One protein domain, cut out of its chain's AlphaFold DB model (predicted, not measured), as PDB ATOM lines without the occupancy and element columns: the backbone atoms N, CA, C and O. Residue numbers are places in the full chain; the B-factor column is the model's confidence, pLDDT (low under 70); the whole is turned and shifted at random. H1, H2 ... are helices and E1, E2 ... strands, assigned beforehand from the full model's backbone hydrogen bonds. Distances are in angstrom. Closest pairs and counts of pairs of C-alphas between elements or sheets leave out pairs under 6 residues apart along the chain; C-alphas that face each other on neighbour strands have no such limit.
ATOM      1  N   LYS A 259      19.309 -27.028   3.766       60.06
ATOM      2  CA  LYS A 259      18.823 -28.317   3.235       60.06
ATOM      3  C   LYS A 259      18.115 -28.155   1.886       60.06
ATOM      4  O   LYS A 259      18.436 -28.878   0.950       60.06
ATOM      5  N   ILE A 260      17.244 -27.154   1.744       57.66
ATOM      6  CA  ILE A 260      16.560 -26.841   0.474       57.66
ATOM      7  C   ILE A 260      17.557 -26.391  -0.613       57.66
ATOM      8  O   ILE A 260      17.375 -26.705  -1.785       57.66
ATOM      9  N   ALA A 261      18.626 -25.681  -0.244       55.53
ATOM     10  CA  ALA A 261      19.689 -25.278  -1.166       55.53
ATOM     11  C   ALA A 261      20.634 -26.433  -1.545       55.53
ATOM     12  O   ALA A 261      21.297 -26.357  -2.578       55.53
ATOM     13  N   SER A 262      20.701 -27.488  -0.725       57.34
ATOM     14  CA  SER A 262      21.522 -28.677  -0.986       57.34
ATOM     15  C   SER A 262      20.896 -29.658  -1.977       57.34
ATOM     16  O   SER A 262      21.593 -30.545  -2.472       57.34
ATOM     17  N   VAL A 263      19.613 -29.480  -2.317       59.56
ATOM     18  CA  VAL A 263      18.948 -30.307  -3.326       59.56
ATOM     19  C   VAL A 263      19.559 -29.993  -4.686       59.56
ATOM     20  O   VAL A 263      19.428 -28.884  -5.211       59.56
ATOM     21  N   ALA A 264      20.280 -30.969  -5.240       60.16
ATOM     22  CA  ALA A 264      20.940 -30.856  -6.531       60.16
ATOM     23  C   ALA A 264      19.951 -30.357  -7.598       60.16
ATOM     24  O   ALA A 264      18.825 -30.844  -7.689       60.16
ATOM     25  N   GLY A 265      20.378 -29.376  -8.402       75.62
ATOM     26  CA  GLY A 265      19.537 -28.770  -9.432       75.62
ATOM     27  C   GLY A 265      18.880 -29.823 -10.328       75.62
ATOM     28  O   GLY A 265      19.525 -30.781 -10.766       75.62
ATOM     29  N   LEU A 266      17.588 -29.631 -10.595       85.38
ATOM     30  CA  LEU A 266      16.806 -30.509 -11.462       85.38
ATOM     31  C   LEU A 266      17.400 -30.531 -12.879       85.38
ATOM     32  O   LEU A 266      17.852 -29.507 -13.381       85.38
ATOM     33  N   SER A 267      17.389 -31.674 -13.546       83.50
ATOM     34  CA  SER A 267      17.860 -31.859 -14.919       83.50
ATOM     35  C   SER A 267      16.672 -32.064 -15.856       83.50
ATOM     36  O   SER A 267      15.700 -32.702 -15.460       83.50
ATOM     37  N   SER A 268      16.742 -31.581 -17.102       83.12
ATOM     38  CA  SER A 268      15.788 -31.984 -18.154       83.12
ATOM     39  C   SER A 268      16.123 -33.343 -18.773       83.12
ATOM     40  O   SER A 268      15.414 -33.808 -19.662       83.12
ATOM     41  N   THR A 269      17.205 -33.997 -18.326       79.38
ATOM     42  CA  THR A 269      17.586 -35.309 -18.856       79.38
ATOM     43  C   THR A 269      16.485 -36.333 -18.532       79.38
ATOM     44  O   THR A 269      16.143 -36.484 -17.352       79.38
ATOM     45  N   PRO A 270      15.946 -37.046 -19.540       71.31
ATOM     46  CA  PRO A 270      14.870 -38.021 -19.355       71.31
ATOM     47  C   PRO A 270      15.234 -39.070 -18.301       71.31
ATOM     48  O   PRO A 270      16.372 -39.546 -18.260       71.31
ATOM     49  N   GLY A 271      14.283 -39.407 -17.427       74.50
ATOM     50  CA  GLY A 271      14.468 -40.355 -16.324       74.50
ATOM     51  C   GLY A 271      15.280 -39.823 -15.136       74.50
ATOM     52  O   GLY A 271      15.126 -40.322 -14.026       74.50
ATOM     53  N   MET A 272      16.108 -38.788 -15.314       82.94
ATOM     54  CA  MET A 272      16.786 -38.118 -14.194       82.94
ATOM     55  C   MET A 272      15.878 -37.080 -13.537       82.94
ATOM     56  O   MET A 272      15.911 -36.932 -12.317       82.94
ATOM     57  N   CYS A 273      15.046 -36.394 -14.329       86.38
ATOM     58  CA  CYS A 273      14.113 -35.389 -13.824       86.38
ATOM     59  C   CYS A 273      13.136 -35.984 -12.798       86.38
ATOM     60  O   CYS A 273      12.989 -35.438 -11.705       86.38
ATOM     61  N   SER A 274      12.524 -37.138 -13.097       86.50
ATOM     62  CA  SER A 274      11.625 -37.839 -12.168       86.50
ATOM     63  C   SER A 274      12.315 -38.251 -10.884       86.50
ATOM     64  O   SER A 274      11.792 -37.953  -9.816       86.50
ATOM     65  N   VAL A 275      13.490 -38.877 -10.977       88.94
ATOM     66  CA  VAL A 275      14.252 -39.329  -9.805       88.94
ATOM     67  C   VAL A 275      14.611 -38.151  -8.898       88.94
ATOM     68  O   VAL A 275      14.452 -38.231  -7.682       88.94
ATOM     69  N   GLN A 276      15.048 -37.032  -9.478       91.44
ATOM     70  CA  GLN A 276      15.376 -35.826  -8.716       91.44
ATOM     71  C   GLN A 276      14.132 -35.158  -8.119       91.44
ATOM     72  O   GLN A 276      14.182 -34.659  -6.997       91.44
ATOM     73  N   LEU A 277      13.004 -35.170  -8.834       92.38
ATOM     74  CA  LEU A 277      11.731 -34.679  -8.311       92.38
ATOM     75  C   LEU A 277      11.185 -35.570  -7.189       92.38
ATOM     76  O   LEU A 277      10.635 -35.040  -6.232       92.38
ATOM     77  N   ASP A 278      11.348 -36.892  -7.267       92.56
ATOM     78  CA  ASP A 278      10.971 -37.824  -6.195       92.56
ATOM     79  C   ASP A 278      11.818 -37.633  -4.937       92.56
ATOM     80  O   ASP A 278      11.283 -37.627  -3.823       92.56
ATOM     81  N   ALA A 279      13.124 -37.412  -5.111       91.62
ATOM     82  CA  ALA A 279      14.013 -37.045  -4.015       91.62
ATOM     83  C   ALA A 279      13.571 -35.723  -3.372       91.62
ATOM     84  O   ALA A 279      13.357 -35.677  -2.162       91.62
ATOM     85  N   LEU A 280      13.315 -34.690  -4.185       91.56
ATOM     86  CA  LEU A 280      12.826 -33.401  -3.703       91.56
ATOM     87  C   LEU A 280      11.505 -33.550  -2.938       91.56
ATOM     88  O   LEU A 280      11.400 -33.032  -1.835       91.56
ATOM     89  N   VAL A 281      10.512 -34.265  -3.485       94.44
ATOM     90  CA  VAL A 281       9.214 -34.509  -2.823       94.44
ATOM     91  C   VAL A 281       9.402 -35.177  -1.463       94.44
ATOM     92  O   VAL A 281       8.748 -34.783  -0.500       94.44
ATOM     93  N   SER A 282      10.305 -36.154  -1.377       93.19
ATOM     94  CA  SER A 282      10.600 -36.865  -0.130       93.19
ATOM     95  C   SER A 282      11.265 -35.949   0.901       93.19
ATOM     96  O   SER A 282      10.898 -35.973   2.073       93.19
ATOM     97  N   GLU A 283      12.200 -35.100   0.468       91.88
ATOM     98  CA  GLU A 283      12.910 -34.152   1.334       91.88
ATOM     99  C   GLU A 283      12.022 -33.003   1.820       91.88
ATOM    100  O   GLU A 283      12.231 -32.489   2.920       91.88
ATOM    101  N   VAL A 284      11.023 -32.600   1.025       93.38
ATOM    102  CA  VAL A 284      10.120 -31.495   1.377       93.38
ATOM    103  C   VAL A 284       8.783 -31.946   1.975       93.38
ATOM    104  O   VAL A 284       7.917 -31.110   2.242       93.38
ATOM    105  N   ALA A 285       8.598 -33.247   2.218       92.94
ATOM    106  CA  ALA A 285       7.331 -33.811   2.686       92.94
ATOM    107  C   ALA A 285       6.843 -33.207   4.018       92.94
ATOM    108  O   ALA A 285       5.639 -33.087   4.231       92.94
ATOM    109  N   GLU A 286       7.765 -32.786   4.888       92.69
ATOM    110  CA  GLU A 286       7.461 -32.189   6.197       92.69
ATOM    111  C   GLU A 286       7.047 -30.705   6.125       92.69
ATOM    112  O   GLU A 286       6.555 -30.152   7.108       92.69
ATOM    113  N   PHE A 287       7.235 -30.040   4.979       91.06
ATOM    114  CA  PHE A 287       6.901 -28.625   4.805       91.06
ATOM    115  C   PHE A 287       5.433 -28.424   4.418       91.06
ATOM    116  O   PHE A 287       4.797 -29.292   3.821       91.06
ATOM    117  N   ASP A 288       4.897 -27.236   4.702       92.56
ATOM    118  CA  ASP A 288       3.595 -26.822   4.186       92.56
ATOM    119  C   ASP A 288       3.635 -26.621   2.656       92.56
ATOM    120  O   ASP A 288       4.695 -26.434   2.061       92.56
ATOM    121  N   ASP A 289       2.474 -26.613   1.987       89.12
ATOM    122  CA  ASP A 289       2.395 -26.488   0.516       89.12
ATOM    123  C   ASP A 289       3.110 -25.221  -0.007       89.12
ATOM    124  O   ASP A 289       3.684 -25.220  -1.095       89.12
ATOM    125  N   LYS A 290       3.166 -24.144   0.790       88.50
ATOM    126  CA  LYS A 290       3.941 -22.940   0.447       88.50
ATOM    127  C   LYS A 290       5.450 -23.196   0.481       88.50
ATOM    128  O   LYS A 290       6.136 -22.799  -0.463       88.50
ATOM    129  N   GLY A 291       5.961 -23.848   1.526       89.69
ATOM    130  CA  GLY A 291       7.360 -24.257   1.638       89.69
ATOM    131  C   GLY A 291       7.767 -25.239   0.540       89.69
ATOM    132  O   GLY A 291       8.797 -25.042  -0.104       89.69
ATOM    133  N   GLN A 292       6.911 -26.214   0.231       93.00
ATOM    134  CA  GLN A 292       7.126 -27.181  -0.851       93.00
ATOM    135  C   GLN A 292       7.212 -26.499  -2.226       93.00
ATOM    136  O   GLN A 292       8.160 -26.723  -2.983       93.00
ATOM    137  N   ARG A 293       6.281 -25.584  -2.542       90.69
ATOM    138  CA  ARG A 293       6.332 -24.789  -3.786       90.69
ATOM    139  C   ARG A 293       7.568 -23.893  -3.853       90.69
ATOM    140  O   ARG A 293       8.139 -23.715  -4.931       90.69
ATOM    141  N   PHE A 294       7.984 -23.310  -2.729       90.12
ATOM    142  CA  PHE A 294       9.199 -22.497  -2.674       90.12
ATOM    143  C   PHE A 294      10.452 -23.337  -2.945       90.12
ATOM    144  O   PHE A 294      11.304 -22.918  -3.734       90.12
ATOM    145  N   ALA A 295      10.542 -24.528  -2.351       89.62
ATOM    146  CA  ALA A 295      11.633 -25.463  -2.586       89.62
ATOM    147  C   ALA A 295      11.678 -25.919  -4.053       89.62
ATOM    148  O   ALA A 295      12.727 -25.817  -4.683       89.62
ATOM    149  N   LEU A 296      10.533 -26.276  -4.646       93.00
ATOM    150  CA  LEU A 296      10.437 -26.614  -6.072       93.00
ATOM    151  C   LEU A 296      10.909 -25.477  -6.973       93.00
ATOM    152  O   LEU A 296      11.734 -25.679  -7.860       93.00
ATOM    153  N   LYS A 297      10.430 -24.256  -6.724       91.19
ATOM    154  CA  LYS A 297      10.831 -23.078  -7.498       91.19
ATOM    155  C   LYS A 297      12.327 -22.789  -7.362       91.19
ATOM    156  O   LYS A 297      12.954 -22.373  -8.333       91.19
ATOM    157  N   SER A 298      12.891 -23.014  -6.178       90.19
ATOM    158  CA  SER A 298      14.322 -22.851  -5.914       90.19
ATOM    159  C   SER A 298      15.146 -23.922  -6.626       90.19
ATOM    160  O   SER A 298      16.127 -23.577  -7.274       90.19
ATOM    161  N   ALA A 299      14.701 -25.182  -6.612       89.69
ATOM    162  CA  ALA A 299      15.337 -26.288  -7.326       89.69
ATOM    163  C   ALA A 299      15.310 -26.089  -8.854       89.69
ATOM    164  O   ALA A 299      16.313 -26.316  -9.530       89.69
ATOM    165  N   ILE A 300      14.195 -25.583  -9.402       90.75
ATOM    166  CA  ILE A 300      14.088 -25.207 -10.821       90.75
ATOM    167  C   ILE A 300      15.029 -24.039 -11.137       90.75
ATOM    168  O   ILE A 300      15.759 -24.087 -12.118       90.75
ATOM    169  N   ARG A 301      15.046 -22.987 -10.308       88.00
ATOM    170  CA  ARG A 301      15.887 -21.799 -10.538       88.00
ATOM    171  C   ARG A 301      17.382 -22.088 -10.375       88.00
ATOM    172  O   ARG A 301      18.190 -21.451 -11.043       88.00
ATOM    173  N   GLY A 302      17.731 -23.006  -9.478       85.69
ATOM    174  CA  GLY A 302      19.093 -23.486  -9.255       85.69
ATOM    175  C   GLY A 302      19.569 -24.477 -10.318       85.69
ATOM    176  O   GLY A 302      20.767 -24.751 -10.402       85.69
ATOM    177  N   SER A 303      18.664 -24.992 -11.155       87.31
ATOM    178  CA  SER A 303      19.041 -25.786 -12.315       87.31
ATOM    179  C   SER A 303      19.874 -24.954 -13.293       87.31
ATOM    180  O   SER A 303      19.553 -23.810 -13.609       87.31
ATOM    181  N   ARG A 304      20.944 -25.551 -13.826       84.81
ATOM    182  CA  ARG A 304      21.695 -24.978 -14.959       84.81
ATOM    183  C   ARG A 304      20.991 -25.212 -16.297       84.81
ATOM    184  O   ARG A 304      21.441 -24.710 -17.326       84.81
ATOM    185  N   ASP A 305      19.904 -25.974 -16.284       85.12
ATOM    186  CA  ASP A 305      19.163 -26.377 -17.460       85.12
ATOM    187  C   ASP A 305      18.145 -25.306 -17.870       85.12
ATOM    188  O   ASP A 305      17.047 -25.179 -17.321       85.12
ATOM    189  N   LYS A 306      18.529 -24.507 -18.868       85.88
ATOM    190  CA  LYS A 306      17.675 -23.444 -19.416       85.88
ATOM    191  C   LYS A 306      16.385 -23.997 -20.025       85.88
ATOM    192  O   LYS A 306      15.376 -23.293 -20.010       85.88
ATOM    193  N   THR A 307      16.408 -25.223 -20.547       81.88
ATOM    194  CA  THR A 307      15.238 -25.867 -21.154       81.88
ATOM    195  C   THR A 307      14.199 -26.146 -20.082       81.88
ATOM    196  O   THR A 307      13.059 -25.715 -20.226       81.88
ATOM    197  N   LEU A 308      14.616 -26.738 -18.958       84.50
ATOM    198  CA  LEU A 308      13.745 -26.960 -17.803       84.50
ATOM    199  C   LEU A 308      13.089 -25.657 -17.332       84.50
ATOM    200  O   LEU A 308      11.867 -25.581 -17.208       84.50
ATOM    201  N   ILE A 309      13.892 -24.613 -17.110       85.75
ATOM    202  CA  ILE A 309      13.399 -23.320 -16.617       85.75
ATOM    203  C   ILE A 309      12.371 -22.718 -17.580       85.75
ATOM    204  O   ILE A 309      11.308 -22.265 -17.151       85.75
ATOM    205  N   ASN A 310      12.679 -22.702 -18.877       83.38
ATOM    206  CA  ASN A 310      11.791 -22.132 -19.883       83.38
ATOM    207  C   ASN A 310      10.483 -22.910 -19.956       83.38
ATOM    208  O   ASN A 310       9.420 -22.313 -19.822       83.38
ATOM    209  N   THR A 311      10.556 -24.230 -20.097       83.19
ATOM    210  CA  THR A 311       9.383 -25.094 -20.174       83.19
ATOM    211  C   THR A 311       8.466 -24.906 -18.974       83.19
ATOM    212  O   THR A 311       7.276 -24.662 -19.156       83.19
ATOM    213  N   VAL A 312       9.001 -24.932 -17.750       85.06
ATOM    214  CA  VAL A 312       8.181 -24.804 -16.539       85.06
ATOM    215  C   VAL A 312       7.458 -23.457 -16.468       85.06
ATOM    216  O   VAL A 312       6.303 -23.401 -16.046       85.06
ATOM    217  N   ASN A 313       8.081 -22.375 -16.945       79.12
ATOM    218  CA  ASN A 313       7.428 -21.064 -17.019       79.12
ATOM    219  C   ASN A 313       6.231 -21.037 -17.987       79.12
ATOM    220  O   ASN A 313       5.351 -20.190 -17.832       79.12
ATOM    221  N   PHE A 314       6.196 -21.945 -18.967       78.88
ATOM    222  CA  PHE A 314       5.129 -22.052 -19.964       78.88
ATOM    223  C   PHE A 314       4.167 -23.219 -19.722       78.88
ATOM    224  O   PHE A 314       3.142 -23.298 -20.402       78.88
ATOM    225  N   LEU A 315       4.446 -24.098 -18.753       80.38
ATOM    226  CA  LEU A 315       3.535 -25.183 -18.416       80.38
ATOM    227  C   LEU A 315       2.185 -24.604 -17.972       80.38
ATOM    228  O   LEU A 315       2.066 -23.714 -17.125       80.38
ATOM    229  N   THR A 316       1.131 -25.122 -18.580       73.94
ATOM    230  CA  THR A 316      -0.247 -24.836 -18.201       73.94
ATOM    231  C   THR A 316      -0.992 -26.154 -18.192       73.94
ATOM    232  O   THR A 316      -0.751 -27.018 -19.034       73.94
ATOM    233  N   ARG A 317      -1.877 -26.335 -17.214       73.44
ATOM    234  CA  ARG A 317      -2.705 -27.534 -17.127       73.44
ATOM    235  C   ARG A 317      -4.138 -27.152 -17.434       73.44
ATOM    236  O   ARG A 317      -4.688 -26.245 -16.807       73.44
ATOM    237  N   MET A 318      -4.748 -27.854 -18.383       65.44
ATOM    238  CA  MET A 318      -6.196 -27.822 -18.532       65.44
ATOM    239  C   MET A 318      -6.812 -28.840 -17.577       65.44
ATOM    240  O   MET A 318      -6.583 -30.039 -17.711       65.44
ATOM    241  N   SER A 319      -7.600 -28.362 -16.619       68.38
ATOM    242  CA  SER A 319      -8.423 -29.204 -15.752       68.38
ATOM    243  C   SER A 319      -9.852 -28.665 -15.758       68.38
ATOM    244  O   SER A 319     -10.085 -27.463 -15.622       68.38
ATOM    245  N   ASN A 320     -10.831 -29.543 -15.995       69.44
ATOM    246  CA  ASN A 320     -12.259 -29.193 -16.035       69.44
ATOM    247  C   ASN A 320     -12.601 -28.021 -16.984       69.44
ATOM    248  O   ASN A 320     -13.431 -27.171 -16.663       69.44
ATOM    249  N   GLY A 321     -11.926 -27.936 -18.136       70.94
ATOM    250  CA  GLY A 321     -12.143 -26.870 -19.122       70.94
ATOM    251  C   GLY A 321     -11.606 -25.492 -18.717       70.94
ATOM    252  O   GLY A 321     -11.870 -24.512 -19.410       70.94
ATOM    253  N   ARG A 322     -10.850 -25.388 -17.615       70.94
ATOM    254  CA  ARG A 322     -10.139 -24.167 -17.218       70.94
ATOM    255  C   ARG A 322      -8.638 -24.337 -17.413       70.94
ATOM    256  O   ARG A 322      -8.063 -25.360 -17.043       70.94
ATOM    257  N   ILE A 323      -8.011 -23.312 -17.985       78.38
ATOM    258  CA  ILE A 323      -6.556 -23.223 -18.110       78.38
ATOM    259  C   ILE A 323      -6.020 -22.695 -16.784       78.38
ATOM    260  O   ILE A 323      -6.281 -21.550 -16.416       78.38
ATOM    261  N   THR A 324      -5.274 -23.532 -16.073       81.06
ATOM    262  CA  THR A 324      -4.616 -23.155 -14.822       81.06
ATOM    263  C   THR A 324      -3.125 -23.006 -15.089       81.06
ATOM    264  O   THR A 324      -2.485 -23.895 -15.659       81.06
ATOM    265  N   THR A 325      -2.564 -21.855 -14.720       85.19
ATOM    266  CA  THR A 325      -1.126 -21.599 -14.894       85.19
ATOM    267  C   THR A 325      -0.314 -22.417 -13.896       85.19
ATOM    268  O   THR A 325      -0.752 -22.604 -12.760       85.19
ATOM    269  N   TYR A 326       0.875 -22.886 -14.292       85.56
ATOM    270  CA  TYR A 326       1.715 -23.759 -13.463       85.56
ATOM    271  C   TYR A 326       1.903 -23.250 -12.026       85.56
ATOM    272  O   TYR A 326       1.709 -23.998 -11.072       85.56
ATOM    273  N   GLY A 327       2.175 -21.952 -11.844       83.56
ATOM    274  CA  GLY A 327       2.389 -21.368 -10.512       83.56
ATOM    275  C   GLY A 327       1.172 -21.419  -9.574       83.56
ATOM    276  O   GLY A 327       1.333 -21.283  -8.360       83.56
ATOM    277  N   GLN A 328      -0.033 -21.617 -10.112       86.50
ATOM    278  CA  GLN A 328      -1.271 -21.722  -9.335       86.50
ATOM    279  C   GLN A 328      -1.594 -23.162  -8.924       86.50
ATOM    280  O   GLN A 328      -2.350 -23.353  -7.970       86.50
ATOM    281  N   LEU A 329      -1.003 -24.163  -9.584       86.50
ATOM    282  CA  LEU A 329      -1.251 -25.575  -9.293       86.50
ATOM    283  C   LEU A 329      -0.751 -25.959  -7.884       86.50
ATOM    284  O   LEU A 329       0.241 -25.388  -7.421       86.50
ATOM    285  N   PRO A 330      -1.402 -26.913  -7.193       91.31
ATOM    286  CA  PRO A 330      -0.868 -27.548  -5.984       91.31
ATOM    287  C   PRO A 330       0.527 -28.142  -6.207       91.31
ATOM    288  O   PRO A 330       0.828 -28.561  -7.324       91.31
ATOM    289  N   PHE A 331       1.365 -28.234  -5.165       93.25
ATOM    290  CA  PHE A 331       2.731 -28.767  -5.295       93.25
ATOM    291  C   PHE A 331       2.776 -30.146  -5.977       93.25
ATOM    292  O   PHE A 331       3.525 -30.336  -6.932       93.25
ATOM    293  N   ALA A 332       1.914 -31.081  -5.565       91.94
ATOM    294  CA  ALA A 332       1.853 -32.415  -6.164       91.94
ATOM    295  C   ALA A 332       1.523 -32.381  -7.668       91.94
ATOM    296  O   ALA A 332       2.088 -33.139  -8.453       91.94
ATOM    297  N   GLU A 333       0.638 -31.472  -8.088       90.94
ATOM    298  CA  GLU A 333       0.279 -31.310  -9.499       90.94
ATOM    299  C   GLU A 333       1.368 -30.605 -10.307       90.94
ATOM    300  O   GLU A 333       1.566 -30.935 -11.473       90.94
ATOM    301  N   GLN A 334       2.084 -29.658  -9.695       91.69
ATOM    302  CA  GLN A 334       3.262 -29.033 -10.291       91.69
ATOM    303  C   GLN A 334       4.339 -30.082 -10.579       91.69
ATOM    304  O   GLN A 334       4.824 -30.175 -11.703       91.69
ATOM    305  N   VAL A 335       4.658 -30.923  -9.593       92.62
ATOM    306  CA  VAL A 335       5.632 -32.009  -9.756       92.62
ATOM    307  C   VAL A 335       5.176 -33.001 -10.827       92.62
ATOM    308  O   VAL A 335       5.967 -33.336 -11.706       92.62
ATOM    309  N   ALA A 336       3.911 -33.431 -10.796       89.25
ATOM    310  CA  ALA A 336       3.364 -34.338 -11.804       89.25
ATOM    311  C   ALA A 336       3.452 -33.745 -13.218       89.25
ATOM    312  O   ALA A 336       3.923 -34.419 -14.121       89.25
ATOM    313  N   ALA A 337       3.104 -32.467 -13.402       87.50
ATOM    314  CA  ALA A 337       3.183 -31.811 -14.706       87.50
ATOM    315  C   ALA A 337       4.618 -31.739 -15.254       87.50
ATOM    316  O   ALA A 337       4.814 -31.903 -16.458       87.50
ATOM    317  N   ILE A 338       5.623 -31.510 -14.397       89.75
ATOM    318  CA  ILE A 338       7.030 -31.547 -14.824       89.75
ATOM    319  C   ILE A 338       7.427 -32.970 -15.212       89.75
ATOM    320  O   ILE A 338       7.984 -33.160 -16.290       89.75
ATOM    321  N   LYS A 339       7.123 -33.965 -14.373       88.75
ATOM    322  CA  LYS A 339       7.437 -35.369 -14.676       88.75
ATOM    323  C   LYS A 339       6.795 -35.817 -15.979       88.75
ATOM    324  O   LYS A 339       7.486 -36.331 -16.848       88.75
ATOM    325  N   ASP A 340       5.503 -35.556 -16.139       83.56
ATOM    326  CA  ASP A 340       4.764 -35.899 -17.345       83.56
ATOM    327  C   ASP A 340       5.418 -35.250 -18.563       83.56
ATOM    328  O   ASP A 340       5.680 -35.929 -19.547       83.56
ATOM    329  N   HIS A 341       5.769 -33.968 -18.509       84.19
ATOM    330  CA  HIS A 341       6.382 -33.319 -19.661       84.19
ATOM    331  C   HIS A 341       7.766 -33.897 -20.002       84.19
ATOM    332  O   HIS A 341       8.005 -34.277 -21.142       84.19
ATOM    333  N   PHE A 342       8.675 -34.023 -19.034       81.81
ATOM    334  CA  PHE A 342      10.050 -34.445 -19.333       81.81
ATOM    335  C   PHE A 342      10.213 -35.954 -19.537       81.81
ATOM    336  O   PHE A 342      11.078 -36.363 -20.309       81.81
TER     337      PHE A 342
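AT A GLANCE: This is residues 259 to 342 of the 730 residues of an uncharacterized protein of Tribonema minus (UniProt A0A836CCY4). Three helices, H2, H3 and H5, make a small and rather loosely joined bundle, helices set roughly side by side, and a two-stranded hairpin of E1 and E2 reaches out from it, its tip, residues 318 to 323, sticking out free. H4 makes a corner with H3, and the short H1 packs on H3 at the end of the domain away from the hairpin. The printed part has 84 residues with five named helices and two named strands, in the order H1, H2, H3, H4, E1, E2, H5; the sheet, E1 - E2, is antiparallel and the class is mostly helix. The whole is compact, with a radius of gyration of the C-alphas of 12.1 A and spans of 38 by 28 by 19 A.

HOW THE PARTS SIT: E1, residues 316 to 319, and E2, residues 322 to 325, form an antiparallel hairpin, their directions at 149 degrees; N 317 and O 324 are 3.0 A apart and N 324 and O 317 2.9 A, within hydrogen-bond range. The closest C-alphas of E1 and H5, residues 331 to 342, are those of Arg 317 and Ala 337, 7.7 A apart. H5 touches residues 273 to 277 of H2, residues 272 to 283, at a shallow tilt of 13 degrees, opposite ways; the closest C-alphas, Ser 274 and Lys 339, are 5.5 A apart. H3, residues 289 to 302, is the hub. With residues 289 to 293 it only just touches Phe 331 of H5, with 3 pairs of C-alphas within 8 A; the closest, Arg 293 and Phe 331, are 5.6 A apart. H2 and H3 are close but not clearly touching, with C-alphas 280 and 296 7.6 A apart. H1, residues 259 to 262, touches residues 295 to 299 of H3, closest at C-alphas 260 and 295, 6.0 A. H3 and H4, residues 306 to 314, touch only at the corner, and only just, with 3 pairs of C-alphas within 8 A; the closest, Ile 300 and Ile 309, are 6.1 A apart. H2 and E1 are apart. In H2, H3, H4 and H5 every O i to N i+4 pair is within hydrogen-bond range; H1 is too short for such a pair.

IN THESE COORDINATES: H1 begins at C-alpha 259, (18.823, -28.317, 3.235). H3 is 19.6 A long, H5 16.8 A, H2 16.5 A and H4 12.6 A. E1 begins at C-alpha 316, (-0.247, -24.836, -18.201). H5 ends at C-alpha 342, (10.050, -34.445, -19.333).

THE WHOLE: The C-alphas farthest apart, Ser 262 and Gly 321, are 38.3 A apart. The printed part has no cut and no long link. Residues 259 to 264 and 318 to 320 have pLDDT under 70.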